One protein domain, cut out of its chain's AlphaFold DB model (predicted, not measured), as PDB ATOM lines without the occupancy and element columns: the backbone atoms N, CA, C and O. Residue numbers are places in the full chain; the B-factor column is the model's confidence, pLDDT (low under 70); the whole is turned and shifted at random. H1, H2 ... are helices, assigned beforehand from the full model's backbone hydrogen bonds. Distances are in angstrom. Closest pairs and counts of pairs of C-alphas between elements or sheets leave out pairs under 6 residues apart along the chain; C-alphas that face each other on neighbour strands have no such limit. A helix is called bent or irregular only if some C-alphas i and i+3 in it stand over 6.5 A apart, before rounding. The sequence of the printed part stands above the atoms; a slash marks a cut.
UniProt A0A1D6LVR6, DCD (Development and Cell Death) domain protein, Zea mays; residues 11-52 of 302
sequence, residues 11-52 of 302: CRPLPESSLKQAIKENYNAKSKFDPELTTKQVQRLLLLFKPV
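AT A GLANCE: This is residues 11 to 52 of the 302 residues of the protein "DCD (Development and Cell Death) domain protein" of Zea mays (UniProt A0A1D6LVR6). Two helices of similar length, H1 and H2, lie side by side and run opposite ways as a helical hairpin, with a wide loop of residues 27 to 38 joining them at one end. Both ends of the printed part come together at the other end, beyond the start of H1 and the end of H2. The printed part has 42 residues with two named helices, H1 then H2, and no named strand; its class is all helix, with 21 residues in the named elements. It is only just loose, close to compact, with a radius of gyration of the C-alphas of 11.2 A, and its outline is flat, spanning 37 by 21 by 11 A.

HOW THE PARTS SIT: H1, residues 16 to 26, is the longest helix, and H2 is residues 39 to 48. The two touch, with 8 pairs of C-alphas within 8 A. Their closest C-alphas are those of Ala 22 and Leu 45, 6.3 A apart. Their lines stand at a shallow tilt of 3 degrees, opposite ways, and their centres are 11.0 A apart. Of the O i to N i+4 pairs, 5 of 7 in H1 and 5 of 6 in H2 are within hydrogen-bond range.

IN THESE COORDINATES: H1 measures 15.6 A from C-alpha 16 at (192.511, 133.698, 190.931) to C-alpha 26 at (177.445, 136.992, 193.108). It is irregular, but only just: C-alphas 22 and 25 are 7.0 A apart. H2 measures 14.7 A from its first to its last C-alpha and ends with C-alpha 48 at (191.051, 144.323, 188.923).

THE WHOLE: The two C-alphas farthest apart are those of Lys 30 and Val 52, at 37.0 A. The C-alphas of Cys 11 and Val 52, the first and last printed residues, are 5.3 A apart. The link from H1 to H2 is long, with 12 residues, and its C-alphas lie 9 to 18 A from the mean of the C-alphas. The printed part has no cut. The mean pLDDT of the printed part is 87.4, and no printed residue is under 70.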
ATOM      1  N   CYS A  11     195.307 143.381 179.365       87.06
ATOM      2  CA  CYS A  11     195.476 143.404 180.816       87.06
ATOM      3  C   CYS A  11     196.467 142.337 181.281       87.06
ATOM      4  O   CYS A  11     196.617 141.285 180.658       87.06
ATOM      5  N   ARG A  12     197.132 142.590 182.414       84.00
ATOM      6  CA  ARG A  12     197.955 141.563 183.072       84.00
ATOM      7  C   ARG A  12     197.070 140.403 183.551       84.00
ATOM      8  O   ARG A  12     195.918 140.648 183.914       84.00
ATOM      9  N   PRO A  13     197.596 139.164 183.604       86.25
ATOM     10  CA  PRO A  13     196.844 138.039 184.142       86.25
ATOM     11  C   PRO A  13     196.419 138.330 185.584       86.25
ATOM     12  O   PRO A  13     197.227 138.754 186.414       86.25
ATOM     13  N   LEU A  14     195.132 138.123 185.860       87.31
ATOM     14  CA  LEU A  14     194.569 138.312 187.188       87.31
ATOM     15  C   LEU A  14     194.856 137.098 188.073       87.31
ATOM     16  O   LEU A  14     194.654 135.967 187.629       87.31
ATOM     17  N   PRO A  15     195.258 137.303 189.338       89.44
ATOM     18  CA  PRO A  15     195.345 136.207 190.289       89.44
ATOM     19  C   PRO A  15     193.944 135.679 190.624       89.44
ATOM     20  O   PRO A  15     193.017 136.452 190.886       89.44
ATOM     21  N   GLU A  16     193.800 134.352 190.674       90.81
ATOM     22  CA  GLU A  16     192.511 133.698 190.931       90.81
ATOM     23  C   GLU A  16     191.872 134.116 192.255       90.81
ATOM     24  O   GLU A  16     190.655 134.243 192.335       90.81
ATOM     25  N   SER A  17     192.675 134.327 193.299       90.44
ATOM     26  CA  SER A  17     192.188 134.741 194.619       90.44
ATOM     27  C   SER A  17     191.459 136.082 194.557       90.44
ATOM     28  O   SER A  17     190.383 136.231 195.133       90.44
ATOM     29  N   SER A  18     192.009 137.032 193.800       88.56
ATOM     30  CA  SER A  18     191.425 138.358 193.621       88.56
ATOM     31  C   SER A  18     190.132 138.295 192.815       88.56
ATOM     32  O   SER A  18     189.138 138.904 193.213       88.56
ATOM     33  N   LEU A  19     190.112 137.501 191.739       90.25
ATOM     34  CA  LEU A  19     188.901 137.288 190.950       90.25
ATOM     35  C   LEU A  19     187.803 136.632 191.795       90.25
ATOM     36  O   LEU A  19     186.691 137.149 191.848       90.25
ATOM     37  N   LYS A  20     188.129 135.542 192.505       90.19
ATOM     38  CA  LYS A  20     187.205 134.817 193.392       90.19
ATOM     39  C   LYS A  20     186.612 135.735 194.452       90.19
ATOM     40  O   LYS A  20     185.417 135.666 194.706       90.19
ATOM     41  N   GLN A  21     187.419 136.613 195.044       89.12
ATOM     42  CA  GLN A  21     186.942 137.570 196.038       89.12
ATOM     43  C   GLN A  21     185.976 138.598 195.439       89.12
ATOM     44  O   GLN A  21     184.965 138.904 196.067       89.12
ATOM     45  N   ALA A  22     186.250 139.103 194.235       87.81
ATOM     46  CA  ALA A  22     185.396 140.102 193.594       87.81
ATOM     47  C   ALA A  22     184.060 139.538 193.101       87.81
ATOM     48  O   ALA A  22     183.062 140.246 193.144       87.81
ATOM     49  N   ILE A  23     184.017 138.271 192.681       90.94
ATOM     50  CA  ILE A  23     182.764 137.609 192.278       90.94
ATOM     51  C   ILE A  23     182.056 136.898 193.437       90.94
ATOM     52  O   ILE A  23     180.973 136.354 193.242       90.94
ATOM     53  N   LYS A  24     182.648 136.871 194.639       88.94
ATOM     54  CA  LYS A  24     182.104 136.143 195.798       88.94
ATOM     55  C   LYS A  24     180.691 136.601 196.155       88.94
ATOM     56  O   LYS A  24     179.866 135.796 196.564       88.94
ATOM     57  N   GLU A  25     180.423 137.887 195.987       87.88
ATOM     58  CA  GLU A  25     179.120 138.499 196.247       87.88
ATOM     59  C   GLU A  25     178.034 138.122 195.227       87.88
ATOM     60  O   GLU A  25     176.862 138.366 195.487       87.88
ATOM     61  N   ASN A  26     178.399 137.493 194.104       90.69
ATOM     62  CA  ASN A  26     177.445 136.992 193.108       90.69
ATOM     63  C   ASN A  26     176.953 135.577 193.431       90.69
ATOM     64  O   ASN A  26     176.205 134.987 192.655       90.69
ATOM     65  N   TYR A  27     177.419 134.990 194.533       89.88
ATOM     66  CA  TYR A  27     176.902 133.722 195.015       89.88
ATOM     67  C   TYR A  27     175.762 133.982 195.990       89.88
ATOM     68  O   TYR A  27     175.936 134.659 197.005       89.88
ATOM     69  N   ASN A  28     174.601 133.401 195.712       85.12
ATOM     70  CA  ASN A  28     173.484 133.445 196.643       85.12
ATOM     71  C   ASN A  28     173.701 132.513 197.847       85.12
ATOM     72  O   ASN A  28     174.614 131.687 197.878       85.12
ATOM     73  N   ALA A  29     172.810 132.596 198.841       82.38
ATOM     74  CA  ALA A  29     172.873 131.774 200.057       82.38
ATOM     75  C   ALA A  29     172.851 130.252 199.796       82.38
ATOM     76  O   ALA A  29     173.206 129.468 200.670       82.38
ATOM     77  N   LYS A  30     172.451 129.824 198.590       86.00
ATOM     78  CA  LYS A  30     172.448 128.423 198.142       86.00
ATOM     79  C   LYS A  30     173.690 128.068 197.312       86.00
ATOM     80  O   LYS A  30     173.682 127.049 196.627       86.00
ATOM     81  N   SER A  31     174.736 128.900 197.340       84.31
ATOM     82  CA  SER A  31     175.977 128.749 196.569       84.31
ATOM     83  C   SER A  31     175.775 128.693 195.046       84.31
ATOM     84  O   SER A  31     176.649 128.198 194.327       84.31
ATOM     85  N   LYS A  32     174.649 129.192 194.520       89.12
ATOM     86  CA  LYS A  32     174.466 129.325 193.071       89.12
ATOM     87  C   LYS A  32     174.991 130.680 192.616       89.12
ATOM     88  O   LYS A  32     174.809 131.675 193.310       89.12
ATOM     89  N   PHE A  33     175.654 130.669 191.465       89.25
ATOM     90  CA  PHE A  33     176.208 131.862 190.849       89.25
ATOM     91  C   PHE A  33     175.132 132.589 190.046       89.25
ATOM     92  O   PHE A  33     174.541 131.999 189.138       89.25
ATOM     93  N   ASP A  34     174.924 133.860 190.362       88.12
ATOM     94  CA  ASP A  34     174.025 134.746 189.642       88.12
ATOM     95  C   ASP A  34     174.844 135.515 188.580       88.12
ATOM     96  O   ASP A  34     175.774 136.250 188.923       88.12
ATOM     97  N   PRO A  35     174.564 135.328 187.273       86.50
ATOM     98  CA  PRO A  35     175.344 135.952 186.200       86.50
ATOM     99  C   PRO A  35     175.038 137.445 186.021       86.50
ATOM    100  O   PRO A  35     175.757 138.138 185.301       86.50
ATOM    101  N   GLU A  36     173.972 137.939 186.648       88.88
ATOM    102  CA  GLU A  36     173.579 139.340 186.590       88.88
ATOM    103  C   GLU A  36     174.454 140.177 187.525       88.88
ATOM    104  O   GLU A  36     174.454 140.005 188.743       88.88
ATOM    105  N   LEU A  37     175.211 141.102 186.936       87.94
ATOM    106  CA  LEU A  37     176.098 141.999 187.666       87.94
ATOM    107  C   LEU A  37     175.469 143.384 187.787       87.94
ATOM    108  O   LEU A  37     175.084 144.004 186.796       87.94
ATOM    109  N   THR A  38     175.457 143.925 188.999       90.81
ATOM    110  CA  THR A  38     175.169 145.342 189.229       90.81
ATOM    111  C   THR A  38     176.287 146.222 188.671       90.81
ATOM    112  O   THR A  38     177.453 145.829 188.590       90.81
ATOM    113  N   THR A  39     175.974 147.477 188.351       90.31
ATOM    114  CA  THR A  39     176.963 148.447 187.844       90.31
ATOM    115  C   THR A  39     178.170 148.610 188.778       90.31
ATOM    116  O   THR A  39     179.308 148.696 188.318       90.31
ATOM    117  N   LYS A  40     177.947 148.567 190.098       88.06
ATOM    118  CA  LYS A  40     179.006 148.624 191.121       88.06
ATOM    119  C   LYS A  40     179.899 147.379 191.122       88.06
ATOM    120  O   LYS A  40     181.104 147.491 191.337       88.06
ATOM    121  N   GLN A  41     179.330 146.193 190.903       88.00
ATOM    122  CA  GLN A  41     180.085 144.942 190.739       88.00
ATOM    123  C   GLN A  41     180.951 144.985 189.482       88.00
ATOM    124  O   GLN A  41     182.137 144.666 189.534       88.00
ATOM    125  N   VAL A  42     180.386 145.455 188.368       89.38
ATOM    126  CA  VAL A  42     181.116 145.609 187.104       89.38
ATOM    127  C   VAL A  42     182.308 146.548 187.278       89.38
ATOM    128  O   VAL A  42     183.415 146.201 186.880       89.38
ATOM    129  N   GLN A  43     182.126 147.699 187.927       87.25
ATOM    130  CA  GLN A  43     183.232 148.618 188.208       87.25
ATOM    131  C   GLN A  43     184.322 147.961 189.064       87.25
ATOM    132  O   GLN A  43     185.498 148.053 188.723       87.25
ATOM    133  N   ARG A  44     183.948 147.240 190.127       86.44
ATOM    134  CA  ARG A  44     184.906 146.511 190.976       86.44
ATOM    135  C   ARG A  44     185.690 145.452 190.204       86.44
ATOM    136  O   ARG A  44     186.898 145.350 190.393       86.44
ATOM    137  N   LEU A  45     185.038 144.714 189.309       88.75
ATOM    138  CA  LEU A  45     185.700 143.738 188.443       88.75
ATOM    139  C   LEU A  45     186.642 144.412 187.447       88.75
ATOM    140  O   LEU A  45     187.790 143.993 187.326       88.75
ATOM    141  N   LEU A  46     186.200 145.482 186.786       87.81
ATOM    142  CA  LEU A  46     187.018 146.239 185.837       87.81
ATOM    143  C   LEU A  46     188.270 146.838 186.489       87.81
ATOM    144  O   LEU A  46     189.313 146.886 185.847       87.81
ATOM    145  N   LEU A  47     188.198 147.241 187.762       87.62
ATOM    146  CA  LEU A  47     189.351 147.748 188.515       87.62
ATOM    147  C   LEU A  47     190.422 146.682 188.786       87.62
ATOM    148  O   LEU A  47     191.588 147.031 188.975       87.62
ATOM    149  N   LEU A  48     190.060 145.393 188.799       86.62
ATOM    150  CA  LEU A  48     191.051 144.323 188.923       86.62
ATOM    151  C   LEU A  48     191.960 144.282 187.698       86.62
ATOM    152  O   LEU A  48     193.168 144.073 187.826       86.62
ATOM    153  N   PHE A  49     191.368 144.476 186.519       87.81
ATOM    154  CA  PHE A  49     192.049 144.422 185.235       87.81
ATOM    155  C   PHE A  49     192.958 145.637 185.069       87.81
ATOM    156  O   PHE A  49     192.580 146.683 184.542       87.81
ATOM    157  N   LYS A  50     194.198 145.484 185.530       82.81
ATOM    158  CA  LYS A  50     195.236 146.494 185.355       82.81
ATOM    159  C   LYS A  50     195.724 146.451 183.906       82.81
ATOM    160  O   LYS A  50     196.256 145.407 183.499       82.81
ATOM    161  N   PRO A  51     195.576 147.550 183.141       77.88
ATOM    162  CA  PRO A  51     196.122 147.608 181.798       77.88
ATOM    163  C   PRO A  51     197.632 147.406 181.883       77.88
ATOM    164  O   PRO A  51     198.297 147.905 182.799       77.88
ATOM    165  N   VAL A  52     198.187 146.645 180.945       75.88
ATOM    166  CA  VAL A  52     199.638 146.611 180.780       75.88
ATOM    167  C   VAL A  52     200.020 148.006 180.302       75.88
ATOM    168  O   VAL A  52     199.784 148.352 179.151       75.88
TER     169      VAL A  52